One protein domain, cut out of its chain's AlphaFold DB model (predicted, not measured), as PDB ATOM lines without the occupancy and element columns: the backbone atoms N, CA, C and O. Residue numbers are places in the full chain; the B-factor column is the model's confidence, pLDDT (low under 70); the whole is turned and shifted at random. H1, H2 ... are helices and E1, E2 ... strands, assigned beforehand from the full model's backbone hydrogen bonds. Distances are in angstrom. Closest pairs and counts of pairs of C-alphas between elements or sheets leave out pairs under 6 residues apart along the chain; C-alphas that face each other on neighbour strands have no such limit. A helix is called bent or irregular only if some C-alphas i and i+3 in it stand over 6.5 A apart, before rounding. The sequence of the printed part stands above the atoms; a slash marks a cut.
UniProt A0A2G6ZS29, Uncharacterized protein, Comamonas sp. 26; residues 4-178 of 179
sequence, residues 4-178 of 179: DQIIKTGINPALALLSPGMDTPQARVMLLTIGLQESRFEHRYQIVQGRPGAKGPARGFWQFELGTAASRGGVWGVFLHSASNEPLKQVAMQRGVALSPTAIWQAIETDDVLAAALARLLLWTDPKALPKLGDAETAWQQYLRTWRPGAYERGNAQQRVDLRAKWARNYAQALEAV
ATOM      1  N   ASP A   4      -5.079  24.085  11.301       97.38
ATOM      2  CA  ASP A   4      -6.282  24.722  10.750       97.38
ATOM      3  C   ASP A   4      -6.183  26.260  10.759       97.38
ATOM      4  O   ASP A   4      -6.483  26.909   9.757       97.38
ATOM      5  N   GLN A   5      -5.673  26.854  11.846       97.88
ATOM      6  CA  GLN A   5      -5.413  28.295  11.897       97.88
ATOM      7  C   GLN A   5      -4.383  28.711  10.843       97.88
ATOM      8  O   GLN A   5      -4.631  29.655  10.102       97.88
ATOM      9  N   ILE A   6      -3.262  27.994  10.725       98.38
ATOM     10  CA  ILE A   6      -2.226  28.287   9.721       98.38
ATOM     11  C   ILE A   6      -2.770  28.172   8.292       98.38
ATOM     12  O   ILE A   6      -2.466  29.023   7.451       98.38
ATOM     13  N   ILE A   7      -3.603  27.164   8.018       98.38
ATOM     14  CA  ILE A   7      -4.289  27.011   6.732       98.38
ATOM     15  C   ILE A   7      -5.159  28.239   6.466       98.38
ATOM     16  O   ILE A   7      -5.015  28.875   5.425       98.38
ATOM     17  N   LYS A   8      -6.037  28.600   7.407       98.25
ATOM     18  CA  LYS A   8      -7.027  29.670   7.231       98.25
ATOM     19  C   LYS A   8      -6.413  31.063   7.144       98.25
ATOM     20  O   LYS A   8      -6.867  31.860   6.330       98.25
ATOM     21  N   THR A   9      -5.411  31.369   7.966       98.00
ATOM     22  CA  THR A   9      -4.897  32.741   8.113       98.00
ATOM     23  C   THR A   9      -3.605  33.000   7.349       98.00
ATOM     24  O   THR A   9      -3.294  34.157   7.088       98.00
ATOM     25  N   GLY A  10      -2.844  31.958   7.002       98.38
ATOM     26  CA  GLY A  10      -1.573  32.079   6.285       98.38
ATOM     27  C   GLY A  10      -1.634  31.481   4.884       98.38
ATOM     28  O   GLY A  10      -1.491  32.193   3.894       98.38
ATOM     29  N   ILE A  11      -1.863  30.169   4.788       98.75
ATOM     30  CA  ILE A  11      -1.697  29.427   3.528       98.75
ATOM     31  C   ILE A  11      -2.803  29.737   2.517       98.75
ATOM     32  O   ILE A  11      -2.494  30.082   1.383       98.75
ATOM     33  N   ASN A  12      -4.079  29.633   2.889       98.62
ATOM     34  CA  ASN A  12      -5.192  29.912   1.977       98.62
ATOM     35  C   ASN A  12      -5.148  31.337   1.405       98.62
ATOM     36  O   ASN A  12      -5.206  31.461   0.182       98.62
ATOM     37  N   PRO A  13      -4.994  32.405   2.215       98.69
ATOM     38  CA  PRO A  13      -4.862  33.745   1.657       98.69
ATOM     39  C   PRO A  13      -3.610  33.881   0.789       98.69
ATOM     40  O   PRO A  13      -3.671  34.564  -0.222       98.69
ATOM     41  N   ALA A  14      -2.504  33.204   1.107       98.75
ATOM     42  CA  ALA A  14      -1.312  33.237   0.263       98.75
ATOM     43  C   ALA A  14      -1.529  32.572  -1.101       98.75
ATOM     44  O   ALA A  14      -1.124  33.124  -2.120       98.75
ATOM     45  N   LEU A  15      -2.180  31.406  -1.133       98.62
ATOM     46  CA  LEU A  15      -2.494  30.693  -2.371       98.62
ATOM     47  C   LEU A  15      -3.497  31.466  -3.237       98.62
ATOM     48  O   LEU A  15      -3.350  31.467  -4.454       98.62
ATOM     49  N   ALA A  16      -4.439  32.191  -2.625       98.38
ATOM     50  CA  ALA A  16      -5.391  33.044  -3.338       98.38
ATOM     51  C   ALA A  16      -4.732  34.232  -4.073       98.38
ATOM     52  O   ALA A  16      -5.319  34.766  -5.011       98.38
ATOM     53  N   LEU A  17      -3.518  34.640  -3.676       98.19
ATOM     54  CA  LEU A  17      -2.733  35.679  -4.363       98.19
ATOM     55  C   LEU A  17      -1.923  35.130  -5.551       98.19
ATOM     56  O   LEU A  17      -1.284  35.901  -6.269       98.19
ATOM     57  N   LEU A  18      -1.893  33.808  -5.730       97.94
ATOM     58  CA  LEU A  18      -1.119  33.119  -6.757       97.94
ATOM     59  C   LEU A  18      -2.039  32.571  -7.856       97.94
ATOM     60  O   LEU A  18      -3.257  32.504  -7.713       97.94
ATOM     61  N   SER A  19      -1.451  32.158  -8.979       93.69
ATOM     62  CA  SER A  19      -2.216  31.554 -10.075       93.69
ATOM     63  C   SER A  19      -2.947  30.283  -9.612       93.69
ATOM     64  O   SER A  19      -2.358  29.510  -8.853       93.69
ATOM     65  N   PRO A  20      -4.151  29.970 -10.136       92.12
ATOM     66  CA  PRO A  20      -4.944  28.815  -9.694       92.12
ATOM     67  C   PRO A  20      -4.203  27.471  -9.731       92.12
ATOM     68  O   PRO A  20      -4.383  26.642  -8.850       92.12
ATOM     69  N   GLY A  21      -3.296  27.267 -10.695       94.50
ATOM     70  CA  GLY A  21      -2.463  26.055 -10.761       94.50
ATOM     71  C   GLY A  21      -1.465  25.898  -9.603       94.50
ATOM     72  O   GLY A  21      -0.885  24.826  -9.428       94.50
ATOM     73  N   MET A  22      -1.247  26.947  -8.804       97.81
ATOM     74  CA  MET A  22      -0.430  26.883  -7.596       97.81
ATOM     75  C   MET A  22      -1.225  26.499  -6.347       97.81
ATOM     76  O   MET A  22      -0.613  26.010  -5.389       97.81
ATOM     77  N   ASP A  23      -2.547  26.667  -6.369       98.00
ATOM     78  CA  ASP A  23      -3.453  26.299  -5.288       98.00
ATOM     79  C   ASP A  23      -3.892  24.836  -5.446       98.00
ATOM     80  O   ASP A  23      -4.738  24.485  -6.264       98.00
ATOM     81  N   THR A  24      -3.270  23.952  -4.667       98.06
ATOM     82  CA  THR A  24      -3.565  22.515  -4.694       98.06
ATOM     83  C   THR A  24      -3.523  21.932  -3.280       98.06
ATOM     84  O   THR A  24      -2.833  22.474  -2.407       98.06
ATOM     85  N   PRO A  25      -4.205  20.804  -3.017       98.19
ATOM     86  CA  PRO A  25      -4.038  20.063  -1.764       98.19
ATOM     87  C   PRO A  25      -2.569  19.705  -1.477       98.19
ATOM     88  O   PRO A  25      -2.090  19.859  -0.357       98.19
ATOM     89  N   GLN A  26      -1.815  19.323  -2.511       98.62
ATOM     90  CA  GLN A  26      -0.390  18.996  -2.439       98.62
ATOM     91  C   GLN A  26       0.438  20.189  -1.945       98.62
ATOM     92  O   GLN A  26       1.329  20.026  -1.112       98.62
ATOM     93  N   ALA A  27       0.121  21.397  -2.423       98.62
ATOM     94  CA  ALA A  27       0.769  22.620  -1.965       98.62
ATOM     95  C   ALA A  27       0.517  22.867  -0.471       98.62
ATOM     96  O   ALA A  27       1.461  23.187   0.249       98.62
ATOM     97  N   ARG A  28      -0.718  22.668   0.014       98.69
ATOM     98  CA  ARG A  28      -1.045  22.805   1.446       98.69
ATOM     99  C   ARG A  28      -0.257  21.816   2.301       98.69
ATOM    100  O   ARG A  28       0.373  22.240   3.267       98.69
ATOM    101  N   VAL A  29      -0.213  20.539   1.911       98.81
ATOM    102  CA  VAL A  29       0.559  19.515   2.637       98.81
ATOM    103  C   VAL A  29       2.043  19.877   2.686       98.81
ATOM    104  O   VAL A  29       2.645  19.832   3.758       98.81
ATOM    105  N   MET A  30       2.637  20.296   1.564       98.88
ATOM    106  CA  MET A  30       4.046  20.701   1.534       98.88
ATOM    107  C   MET A  30       4.322  21.926   2.411       98.88
ATOM    108  O   MET A  30       5.264  21.910   3.201       98.88
ATOM    109  N   LEU A  31       3.496  22.970   2.323       98.88
ATOM    110  CA  LEU A  31       3.658  24.182   3.126       98.88
ATOM    111  C   LEU A  31       3.535  23.895   4.626       98.88
ATOM    112  O   LEU A  31       4.351  24.392   5.402       98.88
ATOM    113  N   LEU A  32       2.568  23.071   5.034       98.81
ATOM    114  CA  LEU A  32       2.410  22.659   6.430       98.81
ATOM    115  C   LEU A  32       3.586  21.813   6.908       98.81
ATOM    116  O   LEU A  32       4.151  22.099   7.961       98.81
ATOM    117  N   THR A  33       3.990  20.815   6.117       98.88
ATOM    118  CA  THR A  33       5.110  19.930   6.466       98.88
ATOM    119  C   THR A  33       6.390  20.732   6.666       98.88
ATOM    120  O   THR A  33       7.079  20.543   7.667       98.88
ATOM    121  N   ILE A  34       6.693  21.664   5.757       98.88
ATOM    122  CA  ILE A  34       7.899  22.493   5.839       98.88
ATOM    123  C   ILE A  34       7.813  23.463   7.017       98.88
ATOM    124  O   ILE A  34       8.754  23.540   7.796       98.88
ATOM    125  N   GLY A  35       6.696  24.162   7.228       98.69
ATOM    126  CA  GLY A  35       6.585  25.064   8.382       98.69
ATOM    127  C   GLY A  35       6.686  24.328   9.728       98.69
ATOM    128  O   GLY A  35       7.338  24.816  10.656       98.69
ATOM    129  N   LEU A  36       6.157  23.099   9.815       98.62
ATOM    130  CA  LEU A  36       6.376  22.200  10.954       98.62
ATOM    131  C   LEU A  36       7.848  21.786  11.098       98.62
ATOM    132  O   LEU A  36       8.395  21.754  12.206       98.62
ATOM    133  N   GLN A  37       8.494  21.461   9.979       98.31
ATOM    134  CA  GLN A  37       9.895  21.061   9.926       98.31
ATOM    135  C   GLN A  37      10.827  22.183  10.387       98.31
ATOM    136  O   GLN A  37      11.769  21.913  11.135       98.31
ATOM    137  N   GLU A  38      10.532  23.415   9.995       97.62
ATOM    138  CA  GLU A  38      11.400  24.572  10.186       97.62
ATOM    139  C   GLU A  38      11.175  25.277  11.526       97.62
ATOM    140  O   GLU A  38      12.126  25.554  12.253       97.62
ATOM    141  N   SER A  39       9.919  25.531  11.904       97.38
ATOM    142  CA  SER A  39       9.611  26.357  13.083       97.38
ATOM    143  C   SER A  39       8.532  25.795  13.999       97.38
ATOM    144  O   SER A  39       8.239  26.419  15.019       97.38
ATOM    145  N   ARG A  40       7.901  24.668  13.634       97.38
ATOM    146  CA  ARG A  40       6.679  24.153  14.286       97.38
ATOM    147  C   ARG A  40       5.512  25.151  14.274       97.38
ATOM    148  O   ARG A  40       4.561  24.978  15.027       97.38
ATOM    149  N   PHE A  41       5.583  26.196  13.443       98.06
ATOM    150  CA  PHE A  41       4.689  27.358  13.503       98.06
ATOM    151  C   PHE A  41       4.679  28.068  14.873       98.06
ATOM    152  O   PHE A  41       3.672  28.643  15.295       98.06
ATOM    153  N   GLU A  42       5.810  28.029  15.583       96.50
ATOM    154  CA  GLU A  42       6.003  28.684  16.885       96.50
ATOM    155  C   GLU A  42       6.894  29.923  16.773       96.50
ATOM    156  O   GLU A  42       6.724  30.890  17.515       96.50
ATOM    157  N   HIS A  43       7.837  29.913  15.828       95.62
ATOM    158  CA  HIS A  43       8.867  30.938  15.713       95.62
ATOM    159  C   HIS A  43       8.862  31.605  14.339       95.62
ATOM    160  O   HIS A  43       8.958  30.958  13.300       95.62
ATOM    161  N   ARG A  44       8.801  32.937  14.357       96.75
ATOM    162  CA  ARG A  44       8.841  33.815  13.178       96.75
ATOM    163  C   ARG A  44      10.248  34.282  12.800       96.75
ATOM    164  O   ARG A  44      10.442  35.015  11.839       96.75
ATOM    165  N   TYR A  45      11.249  33.847  13.548       96.31
ATOM    166  CA  TYR A  45      12.658  34.064  13.258       96.31
ATOM    167  C   TYR A  45      13.462  32.902  13.830       96.31
ATOM    168  O   TYR A  45      13.003  32.209  14.741       96.31
ATOM    169  N   GLN A  46      14.661  32.692  13.303       94.88
ATOM    170  CA  GLN A  46      15.541  31.638  13.789       94.88
ATOM    171  C   GLN A  46      16.018  31.932  15.213       94.88
ATOM    172  O   GLN A  46      16.645  32.964  15.468       94.88
ATOM    173  N   ILE A  47      15.771  30.999  16.129       93.50
ATOM    174  CA  ILE A  47      16.282  31.058  17.500       93.50
ATOM    175  C   ILE A  47      17.765  30.672  17.514       93.50
ATOM    176  O   ILE A  47      18.151  29.627  16.988       93.50
ATOM    177  N   VAL A  48      18.601  31.501  18.141       91.81
ATOM    178  CA  VAL A  48      20.034  31.225  18.318       91.81
ATOM    179  C   VAL A  48      20.268  30.584  19.685       91.81
ATOM    180  O   VAL A  48      20.005  31.188  20.725       91.81
ATOM    181  N   GLN A  49      20.774  29.350  19.692       88.44
ATOM    182  CA  GLN A  49      21.070  28.627  20.930       88.44
ATOM    183  C   GLN A  49      22.101  29.381  21.784       88.44
ATOM    184  O   GLN A  49      23.078  29.924  21.270       88.44
ATOM    185  N   GLY A  50      21.865  29.429  23.098       90.62
ATOM    186  CA  GLY A  50      22.748  30.103  24.055       90.62
ATOM    187  C   GLY A  50      22.732  31.635  23.990       90.62
ATOM    188  O   GLY A  50      23.510  32.268  24.697       90.62
ATOM    189  N   ARG A  51      21.868  32.250  23.166       89.38
ATOM    190  CA  ARG A  51      21.751  33.714  23.042       89.38
ATOM    191  C   ARG A  51      20.283  34.164  23.059       89.38
ATOM    192  O   ARG A  51      19.720  34.448  21.999       89.38
ATOM    193  N   PRO A  52      19.641  34.229  24.240       86.50
ATOM    194  CA  PRO A  52      18.260  34.692  24.364       86.50
ATOM    195  C   PRO A  52      18.064  36.074  23.725       86.50
ATOM    196  O   PRO A  52      18.880  36.971  23.906       86.50
ATOM    197  N   GLY A  53      16.994  36.238  22.943       83.69
ATOM    198  CA  GLY A  53      16.679  37.488  22.243       83.69
ATOM    199  C   GLY A  53      17.438  37.721  20.927       83.69
ATOM    200  O   GLY A  53      17.003  38.548  20.127       83.69
ATOM    201  N   ALA A  54      18.512  36.977  20.642       92.25
ATOM    202  CA  ALA A  54      19.199  37.068  19.356       92.25
ATOM    203  C   ALA A  54      18.399  36.361  18.248       92.25
ATOM    204  O   ALA A  54      17.963  35.217  18.405       92.25
ATOM    205  N   LYS A  55      18.250  37.035  17.100       94.44
ATOM    206  CA  LYS A  55      17.621  36.482  15.894       94.44
ATOM    207  C   LYS A  55      18.703  36.015  14.922       94.44
ATOM    208  O   LYS A  55      19.576  36.801  14.559       94.44
ATOM    209  N   GLY A  56      18.636  34.756  14.493       94.62
ATOM    210  CA  GLY A  56      19.467  34.230  13.406       94.62
ATOM    211  C   GLY A  56      19.083  34.836  12.047       94.62
ATOM    212  O   GLY A  56      18.259  35.747  11.999       94.62
ATOM    213  N   PRO A  57      19.657  34.371  10.929       95.62
ATOM    214  CA  PRO A  57      19.375  34.908   9.592       95.62
ATOM    215  C   PRO A  57      17.994  34.535   9.026       95.62
ATOM    216  O   PRO A  57      17.503  35.223   8.133       95.62
ATOM    217  N   ALA A  58      17.348  33.477   9.518       97.50
ATOM    218  CA  ALA A  58      16.069  33.029   8.967       97.50
ATOM    219  C   ALA A  58      14.855  33.804   9.526       97.50
ATOM    220  O   ALA A  58      14.857  34.241  10.686       97.50
ATOM    221  N   ARG A  59      13.817  33.982   8.697       98.50
ATOM    222  CA  ARG A  59      12.572  34.718   8.990       98.50
ATOM    223  C   ARG A  59      11.318  33.961   8.553       98.50
ATOM    224  O   ARG A  59      11.357  33.137   7.641       98.50
ATOM    225  N   GLY A  60      10.208  34.272   9.213       98.31
ATOM    226  CA  GLY A  60       8.902  33.650   9.032       98.31
ATOM    227  C   GLY A  60       8.843  32.206   9.531       98.31
ATOM    228  O   GLY A  60       9.850  31.598   9.901       98.31
ATOM    229  N   PHE A  61       7.646  31.620   9.509       98.50
ATOM    230  CA  PHE A  61       7.460  30.221   9.907       98.50
ATOM    231  C   PHE A  61       8.194  29.217   9.011       98.50
ATOM    232  O   PHE A  61       8.549  28.129   9.462       98.50
ATOM    233  N   TRP A  62       8.460  29.592   7.762       98.62
ATOM    234  CA  TRP A  62       9.200  28.781   6.797       98.62
ATOM    235  C   TRP A  62      10.716  29.037   6.808       98.62
ATOM    236  O   TRP A  62      11.420  28.482   5.971       98.62
ATOM    237  N   GLN A  63      11.211  29.858   7.745       98.12
ATOM    238  CA  GLN A  63      12.637  30.092   8.013       98.12
ATOM    239  C   GLN A  63      13.452  30.437   6.752       98.12
ATOM    240  O   GLN A  63      14.484  29.840   6.459       98.12
ATOM    241  N   PHE A  64      13.009  31.448   6.005       98.12
ATOM    242  CA  PHE A  64      13.761  31.966   4.864       98.12
ATOM    243  C   PHE A  64      14.920  32.850   5.317       98.12
ATOM    244  O   PHE A  64      14.724  33.849   6.013       98.12
ATOM    245  N   GLU A  65      16.127  32.538   4.863       97.62
ATOM    246  CA  GLU A  65      17.242  33.483   4.895       97.62
ATOM    247  C   GLU A  65      17.123  34.514   3.762       97.62
ATOM    248  O   GLU A  65      16.467  34.276   2.745       97.62
ATOM    249  N   LEU A  66      17.799  35.658   3.903       98.19
ATOM    250  CA  LEU A  66      17.890  36.647   2.826       98.19
ATOM    251  C   LEU A  66      18.588  36.050   1.591       98.19
ATOM    252  O   LEU A  66      18.099  36.203   0.472       98.19
ATOM    253  N   GLY A  67      19.702  35.340   1.801       95.75
ATOM    254  CA  GLY A  67      20.596  34.871   0.739       95.75
ATOM    255  C   GLY A  67      21.381  36.013   0.084       95.75
ATOM    256  O   GLY A  67      21.478  37.113   0.628       95.75
ATOM    257  N   THR A  68      21.937  35.770  -1.105       97.19
ATOM    258  CA  THR A  68      22.583  36.804  -1.931       97.19
ATOM    259  C   THR A  68      22.238  36.608  -3.406       97.19
ATOM    260  O   THR A  68      21.860  35.512  -3.826       97.19
ATOM    261  N   ALA A  69      22.423  37.649  -4.223       96.81
ATOM    262  CA  ALA A  69      22.252  37.550  -5.674       96.81
ATOM    263  C   ALA A  69      23.152  36.469  -6.307       96.81
ATOM    264  O   ALA A  69      22.754  35.822  -7.274       96.81
ATOM    265  N   ALA A  70      24.345  36.258  -5.737       96.31
ATOM    266  CA  ALA A  70      25.298  35.249  -6.187       96.31
ATOM    267  C   ALA A  70      24.892  33.830  -5.764       96.31
ATOM    268  O   ALA A  70      24.940  32.917  -6.582       96.31
ATOM    269  N   SER A  71      24.466  33.635  -4.507       92.38
ATOM    270  CA  SER A  71      24.071  32.305  -4.025       92.38
ATOM    271  C   SER A  71      22.725  31.851  -4.580       92.38
ATOM    272  O   SER A  71      22.480  30.648  -4.658       92.38
ATOM    273  N   ARG A  72      21.850  32.803  -4.939       92.38
ATOM    274  CA  ARG A  72      20.462  32.555  -5.365       92.38
ATOM    275  C   ARG A  72      19.706  31.640  -4.389       92.38
ATOM    276  O   ARG A  72      18.856  30.854  -4.796       92.38
ATOM    277  N   GLY A  73      20.037  31.731  -3.103       92.19
ATOM    278  CA  GLY A  73      19.340  31.052  -2.012       92.19
ATOM    279  C   GLY A  73      18.330  31.969  -1.326       92.19
ATOM    280  O   GLY A  73      18.362  33.186  -1.519       92.19
ATOM    281  N   GLY A  74      17.448  31.390  -0.512       95.62
ATOM    282  CA  GLY A  74      16.498  32.148   0.303       95.62
ATOM    283  C   GLY A  74      15.610  33.086  -0.522       95.62
ATOM    284  O   GLY A  74      15.141  32.725  -1.604       95.62
ATOM    285  N   VAL A  75      15.400  34.309  -0.025       98.38
ATOM    286  CA  VAL A  75      14.587  35.326  -0.716       98.38
ATOM    287  C   VAL A  75      15.163  35.667  -2.090       98.38
ATOM    288  O   VAL A  75      14.411  35.752  -3.060       98.38
ATOM    289  N   TRP A  76      16.488  35.802  -2.213       98.31
ATOM    290  CA  TRP A  76      17.142  36.073  -3.499       98.31
ATOM    291  C   TRP A  76      16.869  34.997  -4.556       98.31
ATOM    292  O   TRP A  76      16.716  35.327  -5.732       98.31
ATOM    293  N   GLY A  77      16.773  33.728  -4.148       97.56
ATOM    294  CA  GLY A  77      16.437  32.622  -5.045       97.56
ATOM    295  C   GLY A  77      15.061  32.781  -5.683       97.56
ATOM    296  O   GLY A  77      14.933  32.695  -6.902       97.56
ATOM    297  N   VAL A  78      14.045  33.100  -4.880       98.25
ATOM    298  CA  VAL A  78      12.681  33.336  -5.384       98.25
ATOM    299  C   VAL A  78      12.602  34.644  -6.173       98.25
ATOM    300  O   VAL A  78      11.928  34.713  -7.202       98.25
ATOM    301  N   PHE A  79      13.316  35.674  -5.720       98.50
ATOM    302  CA  PHE A  79      13.307  36.996  -6.335       98.50
ATOM    303  C   PHE A  79      13.913  37.003  -7.741       98.50
ATOM    304  O   PHE A  79      13.404  37.701  -8.612       98.50
ATOM    305  N   LEU A  80      14.977  36.235  -7.992       98.06
ATOM    306  CA  LEU A  80      15.664  36.223  -9.290       98.06
ATOM    307  C   LEU A  80      15.180  35.135 -10.253       98.06
ATOM    308  O   LEU A  80      15.511  35.190 -11.438       98.06
ATOM    309  N   HIS A  81      14.441  34.134  -9.778       98.25
ATOM    310  CA  HIS A  81      14.033  33.020 -10.624       98.25
ATOM    311  C   HIS A  81      12.883  33.412 -11.564       98.25
ATOM    312  O   HIS A  81      11.879  33.984 -11.142       98.25
ATOM    313  N   SER A  82      13.004  33.066 -12.849       97.56
ATOM    314  CA  SER A  82      12.061  33.480 -13.900       97.56
ATOM    315  C   SER A  82      10.623  33.025 -13.639       97.56
ATOM    316  O   SER A  82       9.690  33.783 -13.880       97.56
ATOM    317  N   ALA A  83      10.436  31.818 -13.092       97.31
ATOM    318  CA  ALA A  83       9.109  31.271 -12.791       97.31
ATOM    319  C   ALA A  83       8.409  31.910 -11.575       97.31
ATOM    320  O   ALA A  83       7.204  31.734 -11.414       97.31
ATOM    321  N   SER A  84       9.141  32.612 -10.703       98.06
ATOM    322  CA  SER A  84       8.600  33.153  -9.446       98.06
ATOM    323  C   SER A  84       8.717  34.664  -9.312       98.06
ATOM    324  O   SER A  84       7.995  35.234  -8.498       98.06
ATOM    325  N   ASN A  85       9.577  35.320 -10.097       96.69
ATOM    326  CA  ASN A  85       9.797  36.761 -10.021       96.69
ATOM    327  C   ASN A  85       8.488  37.539 -10.192       96.69
ATOM    328  O   ASN A  85       8.146  38.327  -9.319       96.69
ATOM    329  N   GLU A  86       7.739  37.295 -11.269       97.94
ATOM    330  CA  GLU A  86       6.517  38.056 -11.543       97.94
ATOM    331  C   GLU A  86       5.408  37.804 -10.504       97.94
ATOM    332  O   GLU A  86       4.928  38.778  -9.922       97.94
ATOM    333  N   PRO A  87       5.061  36.549 -10.145       98.31
ATOM    334  CA  PRO A  87       4.142  36.298  -9.034       98.31
ATOM    335  C   PRO A  87       4.581  36.946  -7.714       98.31
ATOM    336  O   PRO A  87       3.747  37.496  -6.997       98.31
ATOM    337  N   LEU A  88       5.884  36.943  -7.394       98.56
ATOM    338  CA  LEU A  88       6.395  37.583  -6.182       98.56
ATOM    339  C   LEU A  88       6.142  39.095  -6.186       98.56
ATOM    340  O   LEU A  88       5.792  39.637  -5.140       98.56
ATOM    341  N   LYS A  89       6.273  39.772  -7.338       98.25
ATOM    342  CA  LYS A  89       5.938  41.204  -7.451       98.25
ATOM    343  C   LYS A  89       4.478  41.462  -7.124       98.25
ATOM    344  O   LYS A  89       4.184  42.371  -6.352       98.25
ATOM    345  N   GLN A  90       3.585  40.651  -7.686       98.06
ATOM    346  CA  GLN A  90       2.147  40.804  -7.487       98.06
ATOM    347  C   GLN A  90       1.758  40.577  -6.027       98.06
ATOM    348  O   GLN A  90       1.017  41.379  -5.460       98.06
ATOM    349  N   VAL A  91       2.316  39.543  -5.393       98.56
ATOM    350  CA  VAL A  91       2.118  39.301  -3.961       98.56
ATOM    351  C   VAL A  91       2.665  40.474  -3.146       98.56
ATOM    352  O   VAL A  91       1.927  41.042  -2.351       98.56
ATOM    353  N   ALA A  92       3.920  40.890  -3.352       98.44
ATOM    354  CA  ALA A  92       4.529  41.982  -2.586       98.44
ATOM    355  C   ALA A  92       3.719  43.285  -2.689       98.44
ATOM    356  O   ALA A  92       3.445  43.917  -1.670       98.44
ATOM    357  N   MET A  93       3.255  43.638  -3.893       98.19
ATOM    358  CA  MET A  93       2.391  44.796  -4.122       98.19
ATOM    359  C   MET A  93       1.068  44.689  -3.352       98.19
ATOM    360  O   MET A  93       0.703  45.621  -2.639       98.19
ATOM    361  N   GLN A  94       0.374  43.548  -3.430       98.31
ATOM    362  CA  GLN A  94      -0.888  43.324  -2.709       98.31
ATOM    363  C   GLN A  94      -0.714  43.289  -1.184       98.31
ATOM    364  O   GLN A  94      -1.655  43.563  -0.441       98.31
ATOM    365  N   ARG A  95       0.492  42.967  -0.706       98.25
ATOM    366  CA  ARG A  95       0.861  43.002   0.715       98.25
ATOM    367  C   ARG A  95       1.423  44.352   1.170       98.25
ATOM    368  O   ARG A  95       1.739  44.501   2.345       98.25
ATOM    369  N   GLY A  96       1.539  45.337   0.275       98.19
ATOM    370  CA  GLY A  96       2.087  46.657   0.601       98.19
ATOM    371  C   GLY A  96       3.580  46.634   0.951       98.19
ATOM    372  O   GLY A  96       4.053  47.485   1.701       98.19
ATOM    373  N   VAL A  97       4.328  45.656   0.433       98.56
ATOM    374  CA  VAL A  97       5.757  45.473   0.705       98.56
ATOM    375  C   VAL A  97       6.583  45.970  -0.475       98.56
ATOM    376  O   VAL A  97       6.330  45.622  -1.628       98.56
ATOM    377  N   ALA A  98       7.607  46.775  -0.185       98.19
ATOM    378  CA  ALA A  98       8.525  47.268  -1.203       98.19
ATOM    379  C   ALA A  98       9.210  46.106  -1.942       98.19
ATOM    380  O   ALA A  98       9.674  45.141  -1.328       98.19
ATOM    381  N   LEU A  99       9.331  46.225  -3.266       96.69
ATOM    382  CA  LEU A  99       9.909  45.185  -4.111       96.69
ATOM    383  C   LEU A  99      11.444  45.177  -4.034       96.69
ATOM    384  O   LEU A  99      12.145  45.586  -4.956       96.69
ATOM    385  N   SER A 100      11.978  44.692  -2.917       98.25
ATOM    386  CA  SER A 100      13.397  44.375  -2.765       98.25
ATOM    387  C   SER A 100      13.579  43.120  -1.905       98.25
ATOM    388  O   SER A 100      12.762  42.880  -1.011       98.25
ATOM    389  N   PRO A 101      14.653  42.332  -2.108       98.38
ATOM    390  CA  PRO A 101      14.908  41.140  -1.298       98.38
ATOM    391  C   PRO A 101      14.959  41.433   0.205       98.38
ATOM    392  O   PRO A 101      14.392  40.686   0.994       98.38
ATOM    393  N   THR A 102      15.578  42.548   0.605       98.44
ATOM    394  CA  THR A 102      15.681  42.946   2.016       98.44
ATOM    395  C   THR A 102      14.322  43.298   2.612       98.44
ATOM    396  O   THR A 102      14.002  42.813   3.693       98.44
ATOM    397  N   ALA A 103      13.505  44.092   1.912       98.69
ATOM    398  CA  ALA A 103      12.180  44.472   2.404       98.69
ATOM    399  C   ALA A 103      11.254  43.253   2.530       98.69
ATOM    400  O   ALA A 103      10.575  43.099   3.541       98.69
ATOM    401  N   ILE A 104      11.289  42.345   1.548       98.81
ATOM    402  CA  ILE A 104      10.543  41.082   1.597       98.81
ATOM    403  C   ILE A 104      11.018  40.232   2.778       98.81
ATOM    404  O   ILE A 104      10.195  39.789   3.570       98.81
ATOM    405  N   TRP A 105      12.332  40.048   2.944       98.75
ATOM    406  CA  TRP A 105      12.906  39.275   4.052       98.75
ATOM    407  C   TRP A 105      12.532  39.831   5.436       98.75
ATOM    408  O   TRP A 105      12.255  39.064   6.355       98.75
ATOM    409  N   GLN A 106      12.497  41.155   5.593       98.56
ATOM    410  CA  GLN A 106      12.050  41.796   6.834       98.56
ATOM    411  C   GLN A 106      10.548  41.589   7.062       98.56
ATOM    412  O   GLN A 106      10.140  41.240   8.167       98.56
ATOM    413  N   ALA A 107       9.733  41.770   6.020       98.69
ATOM    414  CA  ALA A 107       8.279  41.681   6.114       98.69
ATOM    415  C   ALA A 107       7.786  40.267   6.448       98.69
ATOM    416  O   ALA A 107       6.889  40.117   7.273       98.69
ATOM    417  N   ILE A 108       8.399  39.220   5.881       98.69
ATOM    418  CA  ILE A 108       8.008  37.825   6.160       98.69
ATOM    419  C   ILE A 108       8.255  37.399   7.611       98.69
ATOM    420  O   ILE A 108       7.815  36.320   8.002       98.69
ATOM    421  N   GLU A 109       8.954  38.207   8.418       98.50
ATOM    422  CA  GLU A 109       9.014  37.972   9.856       98.50
ATOM    423  C   GLU A 109       7.617  38.026  10.476       98.50
ATOM    424  O   GLU A 109       7.332  37.224  11.349       98.50
ATOM    425  N   THR A 110       6.740  38.933  10.044       97.94
ATOM    426  CA  THR A 110       5.422  39.143  10.669       97.94
ATOM    427  C   THR A 110       4.244  38.996   9.710       97.94
ATOM    428  O   THR A 110       3.123  38.788  10.170       97.94
ATOM    429  N   ASP A 111       4.474  39.056   8.397       98.69
ATOM    430  CA  ASP A 111       3.462  38.784   7.379       98.69
ATOM    431  C   ASP A 111       3.477  37.301   6.980       98.69
ATOM    432  O   ASP A 111       4.152  36.885   6.033       98.69
ATOM    433  N   ASP A 112       2.704  36.492   7.708       98.75
ATOM    434  CA  ASP A 112       2.611  35.047   7.473       98.75
ATOM    435  C   ASP A 112       2.035  34.706   6.084       98.75
ATOM    436  O   ASP A 112       2.351  33.651   5.533       98.75
ATOM    437  N   VAL A 113       1.226  35.598   5.494       98.88
ATOM    438  CA  VAL A 113       0.668  35.430   4.140       98.88
ATOM    439  C   VAL A 113       1.775  35.593   3.104       98.88
ATOM    440  O   VAL A 113       1.944  34.738   2.233       98.88
ATOM    441  N   LEU A 114       2.581  36.653   3.221       98.88
ATOM    442  CA  LEU A 114       3.743  36.839   2.352       98.88
ATOM    443  C   LEU A 114       4.752  35.696   2.522       98.88
ATOM    444  O   LEU A 114       5.282  35.196   1.530       98.88
ATOM    445  N   ALA A 115       4.988  35.246   3.758       98.88
ATOM    446  CA  ALA A 115       5.900  34.142   4.044       98.88
ATOM    447  C   ALA A 115       5.428  32.822   3.404       98.88
ATOM    448  O   ALA A 115       6.227  32.116   2.784       98.88
ATOM    449  N   ALA A 116       4.131  32.511   3.496       98.94
ATOM    450  CA  ALA A 116       3.536  31.329   2.874       98.94
ATOM    451  C   ALA A 116       3.584  31.399   1.339       98.94
ATOM    452  O   ALA A 116       3.902  30.404   0.682       98.94
ATOM    453  N   ALA A 117       3.317  32.572   0.754       98.88
ATOM    454  CA  ALA A 117       3.398  32.777  -0.691       98.88
ATOM    455  C   ALA A 117       4.838  32.610  -1.190       98.88
ATOM    456  O   ALA A 117       5.076  31.905  -2.170       98.88
ATOM    457  N   LEU A 118       5.813  33.179  -0.478       98.81
ATOM    458  CA  LEU A 118       7.233  33.015  -0.782       98.81
ATOM    459  C   LEU A 118       7.652  31.537  -0.719       98.81
ATOM    460  O   LEU A 118       8.324  31.048  -1.627       98.81
ATOM    461  N   ALA A 119       7.197  30.806   0.303       98.88
ATOM    462  CA  ALA A 119       7.427  29.370   0.423       98.88
ATOM    463  C   ALA A 119       6.819  28.585  -0.747       98.88
ATOM    464  O   ALA A 119       7.471  27.710  -1.324       98.88
ATOM    465  N   ARG A 120       5.592  28.933  -1.157       98.81
ATOM    466  CA  ARG A 120       4.939  28.300  -2.304       98.81
ATOM    467  C   ARG A 120       5.684  28.578  -3.602       98.81
ATOM    468  O   ARG A 120       5.804  27.672  -4.428       98.81
ATOM    469  N   LEU A 121       6.177  29.797  -3.780       98.75
ATOM    470  CA  LEU A 121       6.945  30.184  -4.953       98.75
ATOM    471  C   LEU A 121       8.295  29.473  -5.004       98.75
ATOM    472  O   LEU A 121       8.665  29.014  -6.075       98.75
ATOM    473  N   LEU A 122       8.980  29.280  -3.873       98.56
ATOM    474  CA  LEU A 122      10.199  28.465  -3.834       98.56
ATOM    475  C   LEU A 122       9.931  27.008  -4.240       98.56
ATOM    476  O   LEU A 122      10.708  26.428  -4.988       98.56
ATOM    477  N   LEU A 123       8.811  26.416  -3.819       98.56
ATOM    478  CA  LEU A 123       8.422  25.089  -4.312       98.56
ATOM    479  C   LEU A 123       8.116  25.089  -5.819       98.56
ATOM    480  O   LEU A 123       8.346  24.082  -6.479       98.56
ATOM    481  N   TRP A 124       7.600  26.199  -6.357       97.94
ATOM    482  CA  TRP A 124       7.281  26.356  -7.782       97.94
ATOM    483  C   TRP A 124       8.511  26.495  -8.682       97.94
ATOM    484  O   TRP A 124       8.415  26.251  -9.881       97.94
ATOM    485  N   THR A 125       9.657  26.906  -8.135       97.50
ATOM    486  CA  THR A 125      10.897  26.987  -8.917       97.50
ATOM    487  C   THR A 125      11.549  25.620  -9.130       97.50
ATOM    488  O   THR A 125      12.404  25.493 -10.006       97.50
ATOM    489  N   ASP A 126      11.149  24.588  -8.376       96.88
ATOM    490  CA  ASP A 126      11.588  23.218  -8.634       96.88
ATOM    491  C   ASP A 126      10.949  22.711  -9.944       96.88
ATOM    492  O   ASP A 126       9.729  22.774 -10.094       96.88
ATOM    493  N   PRO A 127      11.739  22.196 -10.907       95.94
ATOM    494  CA  PRO A 127      11.205  21.709 -12.179       95.94
ATOM    495  C   PRO A 127      10.369  20.428 -12.039       95.94
ATOM    496  O   PRO A 127       9.676  20.046 -12.982       95.94
ATOM    497  N   LYS A 128      10.448  19.722 -10.903       97.06
ATOM    498  CA  LYS A 128       9.624  18.541 -10.639       97.06
ATOM    499  C   LYS A 128       8.258  18.963 -10.101       97.06
ATOM    500  O   LYS A 128       8.145  19.868  -9.279       97.06
ATOM    501  N   ALA A 129       7.220  18.244 -10.525       96.06
ATOM    502  CA  ALA A 129       5.876  18.419  -9.988       96.06
ATOM    503  C   ALA A 129       5.842  18.201  -8.466       96.06
ATOM    504  O   ALA A 129       6.657  17.454  -7.914       96.06
ATOM    505  N   LEU A 130       4.856  18.816  -7.805       98.00
ATOM    506  CA  LEU A 130       4.584  18.537  -6.397       98.00
ATOM    507  C   LEU A 130       4.306  17.036  -6.191       98.00
ATOM    508  O   LEU A 130       3.681  16.404  -7.052       98.00
ATOM    509  N   PRO A 131       4.739  16.460  -5.056       97.81
ATOM    510  CA  PRO A 131       4.496  15.063  -4.727       97.81
ATOM    511  C   PRO A 131       2.998  14.768  -4.685       97.81
ATOM    512  O   PRO A 131       2.192  15.601  -4.261       97.81
ATOM    513  N   LYS A 132       2.618  13.548  -5.072       97.94
ATOM    514  CA  LYS A 132       1.256  13.061  -4.839       97.94
ATOM    515  C   LYS A 132       0.980  13.021  -3.332       97.94
ATOM    516  O   LYS A 132       1.891  12.821  -2.527       97.94
ATOM    517  N   LEU A 133      -0.283  13.187  -2.949       98.19
ATOM    518  CA  LEU A 133      -0.691  12.986  -1.560       98.19
ATOM    519  C   LEU A 133      -0.361  11.548  -1.130       98.19
ATOM    520  O   LEU A 133      -0.621  10.609  -1.880       98.19
ATOM    521  N   GLY A 134       0.245  11.394   0.046       97.50
ATOM    522  CA  GLY A 134       0.735  10.109   0.554       97.50
ATOM    523  C   GLY A 134       2.160   9.745   0.116       97.50
ATOM    524  O   GLY A 134       2.765   8.863   0.724       97.50
ATOM    525  N   ASP A 135       2.749  10.437  -0.866       98.06
ATOM    526  CA  ASP A 135       4.138  10.214  -1.288       98.06
ATOM    527  C   ASP A 135       5.118  11.046  -0.441       98.06
ATOM    528  O   ASP A 135       5.652  12.082  -0.854       98.06
ATOM    529  N   ALA A 136       5.335  10.578   0.790       97.88
ATOM    530  CA  ALA A 136       6.214  11.230   1.757       97.88
ATOM    531  C   ALA A 136       7.686  11.266   1.311       97.88
ATOM    532  O   ALA A 136       8.430  12.155   1.736       97.88
ATOM    533  N   GLU A 137       8.119  10.314   0.478       98.25
ATOM    534  CA  GLU A 137       9.504  10.242   0.010       98.25
ATOM    535  C   GLU A 137       9.772  11.288  -1.071       98.25
ATOM    536  O   GLU A 137      10.716  12.066  -0.944       98.25
ATOM    537  N   THR A 138       8.913  11.413  -2.084       98.38
ATOM    538  CA  THR A 138       9.063  12.486  -3.080       98.38
ATOM    539  C   THR A 138       8.953  13.869  -2.429       98.38
ATOM    540  O   THR A 138       9.713  14.777  -2.779       98.38
ATOM    541  N   ALA A 139       8.071  14.019  -1.432       98.69
ATOM    542  CA  ALA A 139       7.950  15.239  -0.635       98.69
ATOM    543  C   ALA A 139       9.250  15.581   0.108       98.69
ATOM    544  O   ALA A 139       9.732  16.714   0.037       98.69
ATOM    545  N   TRP A 140       9.854  14.584   0.761       98.62
ATOM    546  CA  TRP A 140      11.150  14.712   1.425       98.62
ATOM    547  C   TRP A 140      12.244  15.158   0.450       98.62
ATOM    548  O   TRP A 140      12.967  16.120   0.713       98.62
ATOM    549  N   GLN A 141      12.328  14.505  -0.710       98.50
ATOM    550  CA  GLN A 141      13.326  14.834  -1.723       98.50
ATOM    551  C   GLN A 141      13.145  16.248  -2.281       98.50
ATOM    552  O   GLN A 141      14.135  16.904  -2.602       98.50
ATOM    553  N   GLN A 142      11.907  16.732  -2.432       98.62
ATOM    554  CA  GLN A 142      11.667  18.118  -2.835       98.62
ATOM    555  C   GLN A 142      12.156  19.091  -1.764       98.62
ATOM    556  O   GLN A 142      12.952  19.972  -2.081       98.62
ATOM    557  N   TYR A 143      11.780  18.876  -0.502       98.50
ATOM    558  CA  TYR A 143      12.248  19.695   0.615       98.50
ATOM    559  C   TYR A 143      13.775  19.799   0.667       98.50
ATOM    560  O   TYR A 143      14.300  20.909   0.752       98.50
ATOM    561  N   LEU A 144      14.495  18.685   0.513       97.94
ATOM    562  CA  LEU A 144      15.959  18.704   0.484       97.94
ATOM    563  C   LEU A 144      16.530  19.587  -0.634       97.94
ATOM    564  O   LEU A 144      17.478  20.331  -0.391       97.94
ATOM    565  N   ARG A 145      15.954  19.548  -1.842       96.38
ATOM    566  CA  ARG A 145      16.427  20.366  -2.975       96.38
ATOM    567  C   ARG A 145      16.145  21.853  -2.786       96.38
ATOM    568  O   ARG A 145      16.980  22.681  -3.164       96.38
ATOM    569  N   THR A 146      14.978  22.176  -2.230       96.12
ATOM    570  CA  THR A 146      14.487  23.554  -2.124       96.12
ATOM    571  C   THR A 146      14.965  24.273  -0.862       96.12
ATOM    572  O   THR A 146      15.345  25.435  -0.954       96.12
ATOM    573  N   TRP A 147      15.002  23.599   0.295       96.12
ATOM    574  CA  TRP A 147      15.381  24.197   1.588       96.12
ATOM    575  C   TRP A 147      16.828  23.927   1.994       96.12
ATOM    576  O   TRP A 147      17.368  24.674   2.803       96.12
ATOM    577  N   ARG A 148      17.468  22.889   1.434       94.56
ATOM    578  CA  ARG A 148      18.893  22.562   1.652       94.56
ATOM    579  C   ARG A 148      19.317  22.645   3.128       94.56
ATOM    580  O   ARG A 148      20.220  23.401   3.491       94.56
ATOM    581  N   PRO A 149      18.648  21.895   4.019       93.94
ATOM    582  CA  PRO A 149      18.874  22.023   5.449       93.94
ATOM    583  C   PRO A 149      20.313  21.649   5.810       93.94
ATOM    584  O   PRO A 149      20.800  20.569   5.465       93.94
ATOM    585  N   GLY A 150      20.983  22.503   6.589       91.06
ATOM    586  CA  GLY A 150      22.386  22.298   6.963       91.06
ATOM    587  C   GLY A 150      22.658  20.973   7.686       91.06
ATOM    588  O   GLY A 150      23.729  20.404   7.516       91.06
ATOM    589  N   ALA A 151      21.685  20.444   8.435       90.94
ATOM    590  CA  ALA A 151      21.789  19.131   9.079       90.94
ATOM    591  C   ALA A 151      21.883  17.968   8.071       90.94
ATOM    592  O   ALA A 151      22.472  16.937   8.388       90.94
ATOM    593  N   TYR A 152      21.342  18.127   6.860       93.50
ATOM    594  CA  TYR A 152      21.484  17.135   5.798       93.50
ATOM    595  C   TYR A 152      22.848  17.239   5.112       93.50
ATOM    596  O   TYR A 152      23.565  16.243   5.018       93.50
ATOM    597  N   GLU A 153      23.224  18.450   4.691       89.81
ATOM    598  CA  GLU A 153      24.444  18.684   3.906       89.81
ATOM    599  C   GLU A 153      25.732  18.589   4.734       89.81
ATOM    600  O   GLU A 153      26.745  18.093   4.252       89.81
ATOM    601  N   ARG A 154      25.706  19.073   5.982       92.50
ATOM    602  CA  ARG A 154      26.893  19.233   6.841       92.50
ATOM    603  C   ARG A 154      26.817  18.436   8.145       92.50
ATOM    604  O   ARG A 154      27.781  18.425   8.903       92.50
ATOM    605  N   GLY A 155      25.678  17.807   8.430       92.31
ATOM    606  CA  GLY A 155      25.475  17.054   9.666       92.31
ATOM    607  C   GLY A 155      26.113  15.665   9.659       92.31
ATOM    608  O   GLY A 155      26.560  15.145   8.633       92.31
ATOM    609  N   ASN A 156      26.132  15.034  10.829       96.81
ATOM    610  CA  ASN A 156      26.534  13.643  11.000       96.81
ATOM    611  C   ASN A 156      25.392  12.666  10.636       96.81
ATOM    612  O   ASN A 156      24.277  13.066  10.296       96.81
ATOM    613  N   ALA A 157      25.675  11.360  10.686       96.44
ATOM    614  CA  ALA A 157      24.701  10.328  10.328       96.44
ATOM    615  C   ALA A 157      23.431  10.377  11.194       96.44
ATOM    616  O   ALA A 157      22.329  10.303  10.654       96.44
ATOM    617  N   GLN A 158      23.577  10.578  12.507       97.19
ATOM    618  CA  GLN A 158      22.442  10.654  13.426       97.19
ATOM    619  C   GLN A 158      21.555  11.865  13.122       97.19
ATOM    620  O   GLN A 158      20.344  11.727  13.002       97.19
ATOM    621  N   GLN A 159      22.154  13.033  12.882       96.88
ATOM    622  CA  GLN A 159      21.418  14.249  12.529       96.88
ATOM    623  C   GLN A 159      20.591  14.075  11.250       96.88
ATOM    624  O   GLN A 159      19.469  14.574  11.173       96.88
ATOM    625  N   ARG A 160      21.104  13.340  10.254       97.19
ATOM    626  CA  ARG A 160      20.346  13.008   9.038       97.19
ATOM    627  C   ARG A 160      19.158  12.090   9.323       97.19
ATOM    628  O   ARG A 160      18.071  12.335   8.798       97.19
ATOM    629  N   VAL A 161      19.350  11.069  10.159       97.25
ATOM    630  CA  VAL A 161      18.279  10.154  10.586       97.25
ATOM    631  C   VAL A 161      17.194  10.915  11.347       97.25
ATOM    632  O   VAL A 161      16.016  10.808  11.004       97.25
ATOM    633  N   ASP A 162      17.583  11.751  12.307       97.81
ATOM    634  CA  ASP A 162      16.654  12.540  13.119       97.81
ATOM    635  C   ASP A 162      15.855  13.526  12.259       97.81
ATOM    636  O   ASP A 162      14.637  13.657  12.416       97.81
ATOM    637  N   LEU A 163      16.520  14.183  11.301       97.88
ATOM    638  CA  LEU A 163      15.884  15.098  10.357       97.88
ATOM    639  C   LEU A 163      14.822  14.378   9.510       97.88
ATOM    640  O   LEU A 163      13.708  14.890   9.370       97.88
ATOM    641  N   ARG A 164      15.136  13.178   8.996       98.19
ATOM    642  CA  ARG A 164      14.210  12.356   8.197       98.19
ATOM    643  C   ARG A 164      13.050  11.801   9.025       98.19
ATOM    644  O   ARG A 164      11.922  11.742   8.530       98.19
ATOM    645  N   ALA A 165      13.307  11.405  10.271       98.25
ATOM    646  CA  ALA A 165      12.281  10.925  11.191       98.25
ATOM    647  C   ALA A 165      11.318  12.054  11.593       98.25
ATOM    648  O   ALA A 165      10.105  11.847  11.643       98.25
ATOM    649  N   LYS A 166      11.842  13.267  11.825       98.44
ATOM    650  CA  LYS A 166      11.035  14.474  12.054       98.44
ATOM    651  C   LYS A 166      10.139  14.772  10.851       98.44
ATOM    652  O   LYS A 166       8.940  14.962  11.036       98.44
ATOM    653  N   TRP A 167      10.696  14.719   9.640       98.62
ATOM    654  CA  TRP A 167       9.931  14.925   8.410       98.62
ATOM    655  C   TRP A 167       8.762  13.948   8.281       98.62
ATOM    656  O   TRP A 167       7.644  14.373   8.012       98.62
ATOM    657  N   ALA A 168       8.993  12.651   8.523       98.50
ATOM    658  CA  ALA A 168       7.949  11.630   8.421       98.50
ATOM    659  C   ALA A 168       6.738  11.939   9.316       98.50
ATOM    660  O   ALA A 168       5.599  11.866   8.858       98.50
ATOM    661  N   ARG A 169       6.986  12.332  10.575       98.62
ATOM    662  CA  ARG A 169       5.924  12.707  11.521       98.62
ATOM    663  C   ARG A 169       5.176  13.959  11.068       98.62
ATOM    664  O   ARG A 169       3.951  13.964  11.049       98.62
ATOM    665  N   ASN A 170       5.914  14.991  10.665       98.69
ATOM    666  CA  ASN A 170       5.334  16.255  10.215       98.69
ATOM    667  C   ASN A 170       4.494  16.088   8.943       98.69
ATOM    668  O   ASN A 170       3.441  16.704   8.825       98.69
ATOM    669  N   TYR A 171       4.936  15.242   8.008       98.75
ATOM    670  CA  TYR A 171       4.204  14.973   6.773       98.75
ATOM    671  C   TYR A 171       2.890  14.241   7.048       98.75
ATOM    672  O   TYR A 171       1.859  14.632   6.511       98.75
ATOM    673  N   ALA A 172       2.906  13.219   7.911       98.50
ATOM    674  CA  ALA A 172       1.688  12.510   8.303       98.50
ATOM    675  C   ALA A 172       0.665  13.466   8.941       98.50
ATOM    676  O   ALA A 172      -0.492  13.484   8.535       98.50
ATOM    677  N   GLN A 173       1.122  14.328   9.857       98.50
ATOM    678  CA  GLN A 173       0.278  15.335  10.498       98.50
ATOM    679  C   GLN A 173      -0.287  16.358   9.495       98.50
ATOM    680  O   GLN A 173      -1.450  16.745   9.576       98.50
ATOM    681  N   ALA A 174       0.532  16.815   8.545       98.56
ATOM    682  CA  ALA A 174       0.104  17.748   7.508       98.56
ATOM    683  C   ALA A 174      -0.899  17.122   6.531       98.56
ATOM    684  O   ALA A 174      -1.801  17.815   6.068       98.56
ATOM    685  N   LEU A 175      -0.737  15.835   6.208       98.25
ATOM    686  CA  LEU A 175      -1.648  15.103   5.335       98.25
ATOM    687  C   LEU A 175      -3.030  14.958   5.978       98.25
ATOM    688  O   LEU A 175      -4.020  15.272   5.326       98.25
ATOM    689  N   GLU A 176      -3.080  14.565   7.251       97.94
ATOM    690  CA  GLU A 176      -4.325  14.466   8.022       97.94
ATOM    691  C   GLU A 176      -5.053  15.816   8.105       97.94
ATOM    692  O   GLU A 176      -6.263  15.874   7.952       97.94
ATOM    693  N   ALA A 177      -4.322  16.923   8.267       97.19
ATOM    694  CA  ALA A 177      -4.917  18.257   8.367       97.19
ATOM    695  C   ALA A 177      -5.505  18.812   7.051       97.19
ATOM    696  O   ALA A 177      -6.152  19.860   7.076       97.19
ATOM    697  N   VAL A 178      -5.227  18.183   5.904       94.81
ATOM    698  CA  VAL A 178      -5.688  18.627   4.572       94.81
ATOM    699  C   VAL A 178      -6.768  17.699   3.994       94.81
ATOM    700  O   VAL A 178      -7.392  18.057   2.992       94.81
TER     701      VAL A 178
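This is residues 4 to 178 of the 179 residues of an uncharacterized protein of Comamonas sp. 26 (UniProt A0A2G6ZS29). The model is a body of crossed helices in two groups that meet in the middle, with a small two-strand hairpin, E1 and E2, whose turn, residues 48 to 54, sticks out on one side. In one group H1, H3 and H4 pack round H6, and H5 packs on H3; in the other, H2 and H7 pack on the long helix H9, with the short H8 near the beginning of H9. The printed part has 175 residues, with nine named helices and two named strands in the order H1, H2, E1, E2, H3, H4, H5, H6, H7, H8, H9. The sheet has the order E1 - E2 and is antiparallel, and the class is mostly helix. The whole is compact, with a radius of gyration of the C-alphas of 15.1 A and spans of 42 by 38 by 31 A.

E1 is residues 45 to 47, and E2 is residues 55 to 59, 8.7 A long from first to last C-alpha. E1 begins at C-alpha 45, (12.658, 34.064, 13.258). Before them stand H1, residues 4 to 16, 16.4 A, and H2, residues 25 to 38, 20.0 A. After them come H3, residues 74 to 80; H4, residues 82 to 94, 19.7 A; H5, residues 101 to 107; and H6, residues 112 to 124, 18.2 A. H7 is residues 136 to 147, 15.9 A, and H8 is residues 150 to 153. H9, residues 157 to 176, is the longest helix at 29.4 A, from C-alpha 157 at (24.701, 10.328, 10.328) to C-alpha 176 at (-4.325, 14.466, 8.022). H4 is irregular, with C-alphas 83 and 86 7.4 A apart; H1 is irregular too, but only just, with C-alphas 9 and 12 6.8 A apart.

E1 and E2 form a hairpin of antiparallel neighbours, with 140 degrees between their directions; N 46 and O 58 are 3.0 A apart and N 56 and O 46 are 2.9 A apart, both within hydrogen-bond range. The closest C-alphas of E2 and H5 are those of Arg 59 and Trp 105, 6.7 A apart. H5 touches H3 at a steep tilt of 51 degrees, closest at the C-alphas of Val 75 and Pro 101, 5.9 A. H6 is the hub, touching five other helices. H4 runs opposite ways to it at a shallow tilt of 13 degrees, and the two touch, closest at the C-alphas of Ser 84 and Leu 121, 5.6 A. H1 touches H6 at a steep tilt of 61 degrees, closest at the C-alphas of Gly 10 and Val 113, 4.6 A. H3 touches H6 with H6's residues 118 to 122 alone, closest at the C-alphas of Val 78 and Leu 122, 5.7 A. H6 and H7 only just touch, with 3 pairs of C-alphas within 8 A, closest at Leu 123 and Thr 146, 6.6 A. H9 touches H2 with H9's residues 166 to 175 alone, closest at the C-alphas of Thr 33 and Tyr 171, 5.0 A, at a steep tilt of 41 degrees, opposite ways. H8 touches H9, closest at the C-alphas of Tyr 152 and Arg 160, 5.4 A. H6 and H9 are apart. Every O i to N i+4 pair is within hydrogen-bond range in H2, H3, H5, H6, H7 and H9, against 7 of 9 in H1 and 7 of 9 in H4; H8 is too short for such a pair.

The two C-alphas farthest apart, those of Gly 96 and Ala 157, are 43.9 A apart. The printed part, residues 4 to 178, has no cut. The links from E2 to H3 and from H6 to H7 are long, with 14 and 11 residues. The mean pLDDT of the printed part is 97.1, and no printed residue is under 70.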